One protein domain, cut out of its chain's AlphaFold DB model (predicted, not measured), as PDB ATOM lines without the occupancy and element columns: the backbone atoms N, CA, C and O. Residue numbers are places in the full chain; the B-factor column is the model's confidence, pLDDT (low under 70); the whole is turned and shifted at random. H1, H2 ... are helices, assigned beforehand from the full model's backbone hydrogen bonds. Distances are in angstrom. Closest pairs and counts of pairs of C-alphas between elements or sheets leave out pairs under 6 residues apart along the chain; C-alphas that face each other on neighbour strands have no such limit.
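This is residues 187 to 267 of the 705 residues of the protein "Hypothetical protein" of Symbiodinium natans (UniProt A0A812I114). Two pairs of helices make a small body: the longest helix, H3, runs side by side with the short H5, and over this pair lie H2 and H4, which meet near their first residues as a V. H1 sits at one end of the long axis, close to H2, and the loop of residues 248 to 259 lies at the other end. The printed part has 81 residues with five named helices, in the order H1, H2, H3, H4, H5, and no named strand, and its class is all helix. It is compact, with a radius of gyration of the C-alphas of 11.8 A and spans of 34 by 23 by 18 A.

Begin with H3, residues 215 to 228, whose centre is nearest to the mean of the C-alphas, at 4.9 A. It touches H5, residues 260 to 265, and the closest C-alphas, those of Ala 220 and Val 264, are 5.2 A apart. These two run opposite ways at a steep tilt of 38 degrees, only just beyond shallow. With residues 218 to 221 alone, H3 only just touches H2, residues 201 to 210, with 3 pairs of C-alphas within 8 A; the closest are those of Ala 208 and Phe 218, 6.3 A apart. H2 and H3 run opposite ways at a steep tilt of 57 degrees. Look next at Ser 203 and Leu 237, whose C-alphas, 4.7 A apart, are the closest where H2 touches H4, residues 237 to 247. H2 and H4 run the same way at a steep tilt of 37 degrees, only just beyond shallow. H4 and H5 only just touch, with 3 pairs of C-alphas within 8 A, the closest those of Ser 247 and Leu 260 at 5.9 A. H3 and H4 are near each other. H1, residues 187 to 194, is close to H2 but not clearly touching, with the C-alphas of Lys 189 and Glu 201 closest at 7.6 A, and about perpendicular to it at 81 degrees. Every O i to N i+4 pair is within hydrogen-bond range in H1, H2, H4 and H5, and 9 of 10 are in H3.

Find C-alpha 215 at (44.087, -48.513, -8.026); from there H3 runs 20.0 A to C-alpha 228 at (31.076, -33.450, -9.781). H4 measures 15.2 A and H2 14.1 A from first to last C-alpha. H1 begins at C-alpha 187, at (51.081, -37.372, 0.001), and H5 ends at C-alpha 265.

The C-alphas of Asp 187 and Glu 250 are the two farthest apart, at 35.2 A. The printed part has no cut. The link from H4 to H5, 12 residues, is long, and the link from H2 to H3 is tight. The mean pLDDT of the printed part is 86.4; look for values under 70 at residues 249 to 251.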
ATOM      1  N   ASP A 187      50.649 -37.507   1.392       81.44
ATOM      2  CA  ASP A 187      51.081 -37.372   0.001       81.44
ATOM      3  C   ASP A 187      49.965 -37.704  -0.994       81.44
ATOM      4  O   ASP A 187      49.803 -36.980  -1.972       81.44
ATOM      5  N   LEU A 188      49.182 -38.764  -0.753       84.38
ATOM      6  CA  LEU A 188      48.011 -39.082  -1.574       84.38
ATOM      7  C   LEU A 188      47.005 -37.927  -1.528       84.38
ATOM      8  O   LEU A 188      46.561 -37.457  -2.575       84.38
ATOM      9  N   LYS A 189      46.696 -37.422  -0.331       87.94
ATOM     10  CA  LYS A 189      45.798 -36.278  -0.166       87.94
ATOM     11  C   LYS A 189      46.295 -35.053  -0.941       87.94
ATOM     12  O   LYS A 189      45.527 -34.476  -1.705       87.94
ATOM     13  N   ARG A 190      47.584 -34.713  -0.823       87.19
ATOM     14  CA  ARG A 190      48.200 -33.607  -1.572       87.19
ATOM     15  C   ARG A 190      48.086 -33.808  -3.088       87.19
ATOM     16  O   ARG A 190      47.694 -32.884  -3.787       87.19
ATOM     17  N   GLN A 191      48.363 -35.010  -3.595       86.12
ATOM     18  CA  GLN A 191      48.257 -35.317  -5.030       86.12
ATOM     19  C   GLN A 191      46.824 -35.200  -5.556       86.12
ATOM     20  O   GLN A 191      46.613 -34.713  -6.668       86.12
ATOM     21  N   LEU A 192      45.829 -35.616  -4.766       90.44
ATOM     22  CA  LEU A 192      44.423 -35.407  -5.110       90.44
ATOM     23  C   LEU A 192      44.094 -33.918  -5.175       90.44
ATOM     24  O   LEU A 192      43.523 -33.476  -6.172       90.44
ATOM     25  N   GLU A 193      44.507 -33.142  -4.172       90.38
ATOM     26  CA  GLU A 193      44.265 -31.698  -4.123       90.38
ATOM     27  C   GLU A 193      44.917 -30.968  -5.309       90.38
ATOM     28  O   GLU A 193      44.245 -30.184  -5.985       90.38
ATOM     29  N   GLU A 194      46.177 -31.284  -5.627       89.44
ATOM     30  CA  GLU A 194      46.903 -30.791  -6.813       89.44
ATOM     31  C   GLU A 194      46.193 -31.175  -8.120       89.44
ATOM     32  O   GLU A 194      46.174 -30.412  -9.088       89.44
ATOM     33  N   SER A 195      45.536 -32.335  -8.135       87.25
ATOM     34  CA  SER A 195      44.740 -32.822  -9.263       87.25
ATOM     35  C   SER A 195      43.329 -32.228  -9.321       87.25
ATOM     36  O   SER A 195      42.578 -32.533 -10.256       87.25
ATOM     37  N   GLY A 196      42.957 -31.366  -8.373       89.44
ATOM     38  CA  GLY A 196      41.643 -30.730  -8.286       89.44
ATOM     39  C   GLY A 196      40.560 -31.594  -7.634       89.44
ATOM     40  O   GLY A 196      39.382 -31.344  -7.867       89.44
ATOM     41  N   VAL A 197      40.944 -32.604  -6.852       93.38
ATOM     42  CA  VAL A 197      40.052 -33.463  -6.061       93.38
ATOM     43  C   VAL A 197      40.262 -33.166  -4.579       93.38
ATOM     44  O   VAL A 197      41.329 -33.416  -4.030       93.38
ATOM     45  N   LYS A 198      39.239 -32.629  -3.912       93.69
ATOM     46  CA  LYS A 198      39.319 -32.186  -2.511       93.69
ATOM     47  C   LYS A 198      38.461 -33.078  -1.621       93.69
ATOM     48  O   LYS A 198      37.245 -32.899  -1.544       93.69
ATOM     49  N   LEU A 199      39.088 -34.054  -0.977       93.06
ATOM     50  CA  LEU A 199      38.435 -35.032  -0.104       93.06
ATOM     51  C   LEU A 199      39.052 -34.990   1.299       93.06
ATOM     52  O   LEU A 199      40.261 -34.793   1.446       93.06
ATOM     53  N   ASP A 200      38.231 -35.189   2.332       91.38
ATOM     54  CA  ASP A 200      38.748 -35.526   3.660       91.38
ATOM     55  C   ASP A 200      39.308 -36.961   3.701       91.38
ATOM     56  O   ASP A 200      39.129 -37.755   2.775       91.38
ATOM     57  N   GLU A 201      40.035 -37.280   4.769       90.19
ATOM     58  CA  GLU A 201      40.699 -38.579   4.944       90.19
ATOM     59  C   GLU A 201      39.699 -39.742   4.948       90.19
ATOM     60  O   GLU A 201      39.863 -40.698   4.190       90.19
ATOM     61  N   GLU A 202      38.593 -39.603   5.685       88.06
ATOM     62  CA  GLU A 202      37.531 -40.612   5.718       88.06
ATOM     63  C   GLU A 202      36.901 -40.853   4.330       88.06
ATOM     64  O   GLU A 202      36.569 -41.989   3.993       88.06
ATOM     65  N   SER A 203      36.760 -39.822   3.486       90.62
ATOM     66  CA  SER A 203      36.276 -39.984   2.106       90.62
ATOM     67  C   SER A 203      37.277 -40.709   1.210       90.62
ATOM     68  O   SER A 203      36.870 -41.498   0.355       90.62
ATOM     69  N   ILE A 204      38.578 -40.452   1.373       92.06
ATOM     70  CA  ILE A 204      39.623 -41.162   0.624       92.06
ATOM     71  C   ILE A 204      39.593 -42.647   0.996       92.06
ATOM     72  O   ILE A 204      39.538 -43.495   0.103       92.06
ATOM     73  N   ASP A 205      39.529 -42.957   2.292       88.69
ATOM     74  CA  ASP A 205      39.419 -44.328   2.797       88.69
ATOM     75  C   ASP A 205      38.122 -45.011   2.345       88.69
ATOM     76  O   ASP A 205      38.124 -46.200   1.989       88.69
ATOM     77  N   PHE A 206      37.020 -44.255   2.285       89.12
ATOM     78  CA  PHE A 206      35.764 -44.713   1.702       89.12
ATOM     79  C   PHE A 206      35.957 -45.154   0.249       89.12
ATOM     80  O   PHE A 206      35.637 -46.293  -0.088       89.12
ATOM     81  N   PHE A 207      36.523 -44.306  -0.618       91.81
ATOM     82  CA  PHE A 207      36.726 -44.671  -2.024       91.81
ATOM     83  C   PHE A 207      37.746 -45.792  -2.204       91.81
ATOM     84  O   PHE A 207      37.552 -46.651  -3.067       91.81
ATOM     85  N   ALA A 208      38.806 -45.824  -1.395       89.44
ATOM     86  CA  ALA A 208      39.777 -46.909  -1.413       89.44
ATOM     87  C   ALA A 208      39.100 -48.254  -1.105       89.44
ATOM     88  O   ALA A 208      39.269 -49.223  -1.851       89.44
ATOM     89  N   SER A 209      38.253 -48.290  -0.072       87.69
ATOM     90  CA  SER A 209      37.484 -49.477   0.322       87.69
ATOM     91  C   SER A 209      36.402 -49.850  -0.694       87.69
ATOM     92  O   SER A 209      36.231 -51.031  -1.007       87.69
ATOM     93  N   PHE A 210      35.700 -48.856  -1.245       88.56
ATOM     94  CA  PHE A 210      34.682 -49.030  -2.286       88.56
ATOM     95  C   PHE A 210      35.278 -49.688  -3.532       88.56
ATOM     96  O   PHE A 210      34.691 -50.599  -4.110       88.56
ATOM     97  N   CYS A 211      36.490 -49.279  -3.904       89.00
ATOM     98  CA  CYS A 211      37.221 -49.833  -5.036       89.00
ATOM     99  C   CYS A 211      37.913 -51.172  -4.718       89.00
ATOM    100  O   CYS A 211      38.655 -51.676  -5.559       89.00
ATOM    101  N   GLY A 212      37.734 -51.735  -3.517       82.25
ATOM    102  CA  GLY A 212      38.406 -52.964  -3.082       82.25
ATOM    103  C   GLY A 212      39.935 -52.844  -3.050       82.25
ATOM    104  O   GLY A 212      40.629 -53.812  -3.347       82.25
ATOM    105  N   GLY A 213      40.463 -51.643  -2.789       80.94
ATOM    106  CA  GLY A 213      41.896 -51.333  -2.873       80.94
ATOM    107  C   GLY A 213      42.445 -51.284  -4.305       80.94
ATOM    108  O   GLY A 213      43.650 -51.148  -4.508       80.94
ATOM    109  N   HIS A 214      41.588 -51.388  -5.325       87.06
ATOM    110  CA  HIS A 214      42.025 -51.489  -6.708       87.06
ATOM    111  C   HIS A 214      42.325 -50.114  -7.322       87.06
ATOM    112  O   HIS A 214      41.422 -49.336  -7.640       87.06
ATOM    113  N   ARG A 215      43.606 -49.837  -7.585       86.56
ATOM    114  CA  ARG A 215      44.087 -48.513  -8.026       86.56
ATOM    115  C   ARG A 215      43.435 -48.001  -9.309       86.56
ATOM    116  O   ARG A 215      42.952 -46.875  -9.340       86.56
ATOM    117  N   GLY A 216      43.352 -48.830 -10.351       88.75
ATOM    118  CA  GLY A 216      42.713 -48.431 -11.610       88.75
ATOM    119  C   GLY A 216      41.212 -48.133 -11.494       88.75
ATOM    120  O   GLY A 216      40.671 -47.419 -12.332       88.75
ATOM    121  N   ILE A 217      40.534 -48.664 -10.472       92.44
ATOM    122  CA  ILE A 217      39.123 -48.363 -10.187       92.44
ATOM    123  C   ILE A 217      39.052 -47.064  -9.381       92.44
ATOM    124  O   ILE A 217      38.272 -46.178  -9.718       92.44
ATOM    125  N   PHE A 218      39.926 -46.913  -8.382       92.50
ATOM    126  CA  PHE A 218      40.034 -45.702  -7.573       92.50
ATOM    127  C   PHE A 218      40.285 -44.459  -8.426       92.50
ATOM    128  O   PHE A 218      39.575 -43.471  -8.288       92.50
ATOM    129  N   ILE A 219      41.230 -44.519  -9.368       90.75
ATOM    130  CA  ILE A 219      41.510 -43.404 -10.282       90.75
ATOM    131  C   ILE A 219      40.259 -43.043 -11.095       90.75
ATOM    132  O   ILE A 219      39.906 -41.868 -11.181       90.75
ATOM    133  N   ALA A 220      39.543 -44.034 -11.637       92.88
ATOM    134  CA  ALA A 220      38.292 -43.801 -12.360       92.88
ATOM    135  C   ALA A 220      37.215 -43.152 -11.467       92.88
ATOM    136  O   ALA A 220      36.525 -42.232 -11.905       92.88
ATOM    137  N   ALA A 221      37.116 -43.560 -10.200       94.00
ATOM    138  CA  ALA A 221      36.236 -42.918  -9.226       94.00
ATOM    139  C   ALA A 221      36.662 -41.467  -8.924       94.00
ATOM    140  O   ALA A 221      35.812 -40.585  -8.854       94.00
ATOM    141  N   MET A 222      37.963 -41.178  -8.811       94.75
ATOM    142  CA  MET A 222      38.461 -39.811  -8.592       94.75
ATOM    143  C   MET A 222      38.170 -38.888  -9.778       94.75
ATOM    144  O   MET A 222      37.868 -37.713  -9.583       94.75
ATOM    145  N   HIS A 223      38.183 -39.410 -11.007       92.56
ATOM    146  CA  HIS A 223      37.720 -38.662 -12.176       92.56
ATOM    147  C   HIS A 223      36.245 -38.279 -12.082       92.56
ATOM    148  O   HIS A 223      35.884 -37.148 -12.409       92.56
ATOM    149  N   TRP A 224      35.407 -39.197 -11.601       93.94
ATOM    150  CA  TRP A 224      34.008 -38.892 -11.338       93.94
ATOM    151  C   TRP A 224      33.874 -37.809 -10.263       93.94
ATOM    152  O   TRP A 224      33.187 -36.816 -10.502       93.94
ATOM    153  N   VAL A 225      34.590 -37.926  -9.137       94.62
ATOM    154  CA  VAL A 225      34.598 -36.896  -8.080       94.62
ATOM    155  C   VAL A 225      34.983 -35.539  -8.661       94.62
ATOM    156  O   VAL A 225      34.238 -34.577  -8.496       94.62
ATOM    157  N   LYS A 226      36.077 -35.468  -9.426       93.06
ATOM    158  CA  LYS A 226      36.527 -34.243 -10.102       93.06
ATOM    159  C   LYS A 226      35.466 -33.663 -11.038       93.06
ATOM    160  O   LYS A 226      35.342 -32.450 -11.131       93.06
ATOM    161  N   SER A 227      34.703 -34.512 -11.729       91.38
ATOM    162  CA  SER A 227      33.626 -34.066 -12.624       91.38
ATOM    163  C   SER A 227      32.404 -33.502 -11.887       91.38
ATOM    164  O   SER A 227      31.644 -32.733 -12.468       91.38
ATOM    165  N   LYS A 228      32.201 -33.890 -10.620       90.69
ATOM    166  CA  LYS A 228      31.076 -33.450  -9.781       90.69
ATOM    167  C   LYS A 228      31.459 -32.325  -8.816       90.69
ATOM    168  O   LYS A 228      30.582 -31.584  -8.378       90.69
ATOM    169  N   GLN A 229      32.736 -32.207  -8.458       91.06
ATOM    170  CA  GLN A 229      33.247 -31.135  -7.614       91.06
ATOM    171  C   GLN A 229      33.348 -29.823  -8.390       91.06
ATOM    172  O   GLN A 229      33.938 -29.747  -9.464       91.06
ATOM    173  N   ASN A 230      32.823 -28.757  -7.792       81.31
ATOM    174  CA  ASN A 230      33.155 -27.399  -8.207       81.31
ATOM    175  C   ASN A 230      34.548 -27.029  -7.669       81.31
ATOM    176  O   ASN A 230      34.980 -27.566  -6.654       81.31
ATOM    177  N   ALA A 231      35.233 -26.056  -8.279       70.31
ATOM    178  CA  ALA A 231      36.628 -25.712  -7.951       70.31
ATOM    179  C   ALA A 231      36.905 -25.406  -6.456       70.31
ATOM    180  O   ALA A 231      38.032 -25.562  -5.975       70.31
ATOM    181  N   VAL A 232      35.888 -24.973  -5.707       70.62
ATOM    182  CA  VAL A 232      35.981 -24.609  -4.280       70.62
ATOM    183  C   VAL A 232      35.434 -25.711  -3.358       70.62
ATOM    184  O   VAL A 232      35.610 -25.651  -2.147       70.62
ATOM    185  N   ASP A 233      34.786 -26.732  -3.912       83.56
ATOM    186  CA  ASP A 233      34.011 -27.702  -3.147       83.56
ATOM    187  C   ASP A 233      34.888 -28.831  -2.587       83.56
ATOM    188  O   ASP A 233      35.470 -29.604  -3.341       83.56
ATOM    189  N   SER A 234      34.958 -28.935  -1.258       90.38
ATOM    190  CA  SER A 234      35.574 -30.065  -0.555       90.38
ATOM    191  C   SER A 234      34.484 -31.000  -0.056       90.38
ATOM    192  O   SER A 234      33.480 -30.550   0.502       90.38
ATOM    193  N   TRP A 235      34.662 -32.308  -0.224       91.88
ATOM    194  CA  TRP A 235      33.686 -33.280   0.267       91.88
ATOM    195  C   TRP A 235      34.126 -33.868   1.602       91.88
ATOM    196  O   TRP A 235      35.249 -34.348   1.742       91.88
ATOM    197  N   SER A 236      33.210 -33.822   2.569       89.19
ATOM    198  CA  SER A 236      33.292 -34.626   3.785       89.19
ATOM    199  C   SER A 236      32.757 -36.034   3.538       89.19
ATOM    200  O   SER A 236      31.976 -36.218   2.599       89.19
ATOM    201  N   LEU A 237      33.051 -36.998   4.421       85.12
ATOM    202  CA  LEU A 237      32.507 -38.363   4.310       85.12
ATOM    203  C   LEU A 237      30.989 -38.374   4.079       85.12
ATOM    204  O   LEU A 237      30.493 -39.068   3.192       85.12
ATOM    205  N   ARG A 238      30.234 -37.561   4.831       82.06
ATOM    206  CA  ARG A 238      28.771 -37.468   4.684       82.06
ATOM    207  C   ARG A 238      28.360 -37.026   3.278       82.06
ATOM    208  O   ARG A 238      27.411 -37.574   2.720       82.06
ATOM    209  N   LYS A 239      29.060 -36.042   2.708       85.56
ATOM    210  CA  LYS A 239      28.793 -35.563   1.348       85.56
ATOM    211  C   LYS A 239      29.193 -36.608   0.310       85.56
ATOM    212  O   LYS A 239      28.397 -36.889  -0.578       85.56
ATOM    213  N   THR A 240      30.359 -37.228   0.472       88.25
ATOM    214  CA  THR A 240      30.845 -38.333  -0.362       88.25
ATOM    215  C   THR A 240      29.821 -39.465  -0.434       88.25
ATOM    216  O   THR A 240      29.376 -39.820  -1.523       88.25
ATOM    217  N   VAL A 241      29.365 -39.959   0.720       83.62
ATOM    218  CA  VAL A 241      28.319 -40.986   0.839       83.62
ATOM    219  C   VAL A 241      27.032 -40.559   0.134       83.62
ATOM    220  O   VAL A 241      26.474 -41.340  -0.639       83.62
ATOM    221  N   GLY A 242      26.573 -39.323   0.354       80.88
ATOM    222  CA  GLY A 242      25.376 -38.789  -0.298       80.88
ATOM    223  C   GLY A 242      25.500 -38.740  -1.823       80.88
ATOM    224  O   GLY A 242      24.611 -39.206  -2.531       80.88
ATOM    225  N   CYS A 243      26.625 -38.244  -2.344       86.25
ATOM    226  CA  CYS A 243      26.890 -38.186  -3.780       86.25
ATOM    227  C   CYS A 243      26.973 -39.586  -4.402       86.25
ATOM    228  O   CYS A 243      26.394 -39.814  -5.462       86.25
ATOM    229  N   VAL A 244      27.660 -40.527  -3.745       86.00
ATOM    230  CA  VAL A 244      27.785 -41.918  -4.206       86.00
ATOM    231  C   VAL A 244      26.414 -42.587  -4.242       86.00
ATOM    232  O   VAL A 244      26.060 -43.170  -5.262       86.00
ATOM    233  N   ARG A 245      25.613 -42.447  -3.177       80.69
ATOM    234  CA  ARG A 245      24.236 -42.961  -3.113       80.69
ATOM    235  C   ARG A 245      23.381 -42.417  -4.255       80.69
ATOM    236  O   ARG A 245      22.752 -43.199  -4.957       80.69
ATOM    237  N   ASN A 246      23.386 -41.101  -4.460       79.88
ATOM    238  CA  ASN A 246      22.578 -40.456  -5.499       79.88
ATOM    239  C   ASN A 246      23.010 -40.867  -6.911       79.88
ATOM    240  O   ASN A 246      22.189 -40.938  -7.818       79.88
ATOM    241  N   SER A 247      24.296 -41.165  -7.098       82.44
ATOM    242  CA  SER A 247      24.817 -41.645  -8.377       82.44
ATOM    243  C   SER A 247      24.416 -43.088  -8.691       82.44
ATOM    244  O   SER A 247      24.457 -43.533  -9.836       82.44
ATOM    245  N   TYR A 248      24.006 -43.829  -7.666       75.19
ATOM    246  CA  TYR A 248      23.681 -45.240  -7.727       75.19
ATOM    247  C   TYR A 248      22.202 -45.508  -8.033       75.19
ATOM    248  O   TYR A 248      21.759 -46.577  -7.651       75.19
ATOM    249  N   ASN A 249      21.448 -44.607  -8.692       56.41
ATOM    250  CA  ASN A 249      20.027 -44.795  -9.067       56.41
ATOM    251  C   ASN A 249      19.694 -46.275  -9.382       56.41
ATOM    252  O   ASN A 249      20.037 -46.787 -10.449       56.41
ATOM    253  N   GLU A 250      19.102 -46.972  -8.403       56.16
ATOM    254  CA  GLU A 250      18.747 -48.408  -8.414       56.16
ATOM    255  C   GLU A 250      19.894 -49.434  -8.610       56.16
ATOM    256  O   GLU A 250      19.652 -50.634  -8.714       56.16
ATOM    257  N   GLY A 251      21.160 -49.016  -8.632       62.06
ATOM    258  CA  GLY A 251      22.329 -49.886  -8.796       62.06
ATOM    259  C   GLY A 251      22.548 -50.374 -10.227       62.06
ATOM    260  O   GLY A 251      23.217 -51.386 -10.441       62.06
ATOM    261  N   SER A 252      21.985 -49.674 -11.213       76.12
ATOM    262  CA  SER A 252      22.059 -50.069 -12.618       76.12
ATOM    263  C   SER A 252      23.423 -49.761 -13.240       76.12
ATOM    264  O   SER A 252      23.808 -48.604 -13.404       76.12
ATOM    265  N   TRP A 253      24.124 -50.797 -13.708       87.25
ATOM    266  CA  TRP A 253      25.353 -50.638 -14.502       87.25
ATOM    267  C   TRP A 253      25.103 -50.141 -15.939       87.25
ATOM    268  O   TRP A 253      26.055 -49.920 -16.697       87.25
ATOM    269  N   ASN A 254      23.834 -49.945 -16.323       83.81
ATOM    270  CA  ASN A 254      23.440 -49.255 -17.555       83.81
ATOM    271  C   ASN A 254      23.345 -47.727 -17.375       83.81
ATOM    272  O   ASN A 254      22.890 -47.048 -18.292       83.81
ATOM    273  N   CYS A 255      23.760 -47.177 -16.229       82.31
ATOM    274  CA  CYS A 255      23.765 -45.735 -16.001       82.31
ATOM    275  C   CYS A 255      24.617 -44.970 -17.035       82.31
ATOM    276  O   CYS A 255      25.504 -45.529 -17.696       82.31
ATOM    277  N   ALA A 256      24.348 -43.667 -17.145       82.06
ATOM    278  CA  ALA A 256      25.115 -42.759 -17.987       82.06
ATOM    279  C   ALA A 256      26.586 -42.681 -17.544       82.06
ATOM    280  O   ALA A 256      26.906 -42.851 -16.365       82.06
ATOM    281  N   ASP A 257      27.476 -42.337 -18.476       82.06
ATOM    282  CA  ASP A 257      28.908 -42.135 -18.201       82.06
ATOM    283  C   ASP A 257      29.189 -40.879 -17.351       82.06
ATOM    284  O   ASP A 257      30.337 -40.570 -17.053       82.06
ATOM    285  N   THR A 258      28.146 -40.162 -16.921       84.06
ATOM    286  CA  THR A 258      28.206 -39.070 -15.939       84.06
ATOM    287  C   THR A 258      28.085 -39.554 -14.491       84.06
ATOM    288  O   THR A 258      28.297 -38.771 -13.562       84.06
ATOM    289  N   GLU A 259      27.721 -40.821 -14.286       89.44
ATOM    290  CA  GLU A 259      27.532 -41.439 -12.975       89.44
ATOM    291  C   GLU A 259      28.732 -42.303 -12.571       89.44
ATOM    292  O   GLU A 259      29.494 -42.774 -13.415       89.44
ATOM    293  N   LEU A 260      28.905 -42.530 -11.267       91.06
ATOM    294  CA  LEU A 260      30.053 -43.218 -10.680       91.06
ATOM    295  C   LEU A 260      30.265 -44.601 -11.298       91.06
ATOM    296  O   LEU A 260      31.385 -44.931 -11.684       91.06
ATOM    297  N   LEU A 261      29.200 -45.398 -11.424       90.25
ATOM    298  CA  LEU A 261      29.281 -46.721 -12.046       90.25
ATOM    299  C   LEU A 261      29.672 -46.639 -13.529       90.25
ATOM    300  O   LEU A 261      30.403 -47.505 -14.003       90.25
ATOM    301  N   GLY A 262      29.259 -45.589 -14.245       90.31
ATOM    302  CA  GLY A 262      29.655 -45.333 -15.632       90.31
ATOM    303  C   GLY A 262      31.151 -45.036 -15.753       90.31
ATOM    304  O   GLY A 262      31.850 -45.683 -16.535       90.31
ATOM    305  N   PHE A 263      31.671 -44.147 -14.900       91.94
ATOM    306  CA  PHE A 263      33.109 -43.864 -14.814       91.94
ATOM    307  C   PHE A 263      33.913 -45.109 -14.443       91.94
ATOM    308  O   PHE A 263      34.888 -45.446 -15.112       91.94
ATOM    309  N   VAL A 264      33.501 -45.829 -13.402       92.81
ATOM    310  CA  VAL A 264      34.216 -47.014 -12.920       92.81
ATOM    311  C   VAL A 264      34.174 -48.161 -13.938       92.81
ATOM    312  O   VAL A 264      35.178 -48.853 -14.115       92.81
ATOM    313  N   ARG A 265      33.075 -48.314 -14.690       91.38
ATOM    314  CA  ARG A 265      32.946 -49.267 -15.809       91.38
ATOM    315  C   ARG A 265      33.972 -49.028 -16.921       91.38
ATOM    316  O   ARG A 265      34.280 -49.966 -17.650       91.38
ATOM    317  N   SER A 266      34.513 -47.816 -17.065       87.25
ATOM    318  CA  SER A 266      35.586 -47.542 -18.037       87.25
ATOM    319  C   SER A 266      36.931 -48.175 -17.650       87.25
ATOM    320  O   SER A 266      37.818 -48.325 -18.492       87.25
ATOM    321  N   SER A 267      37.092 -48.582 -16.386       89.94
ATOM    322  CA  SER A 267      38.295 -49.259 -15.915       89.94
ATOM    323  C   SER A 267      38.349 -50.702 -16.416       89.94
ATOM    324  O   SER A 267      37.406 -51.475 -16.224       89.94
TER     325      SER A 267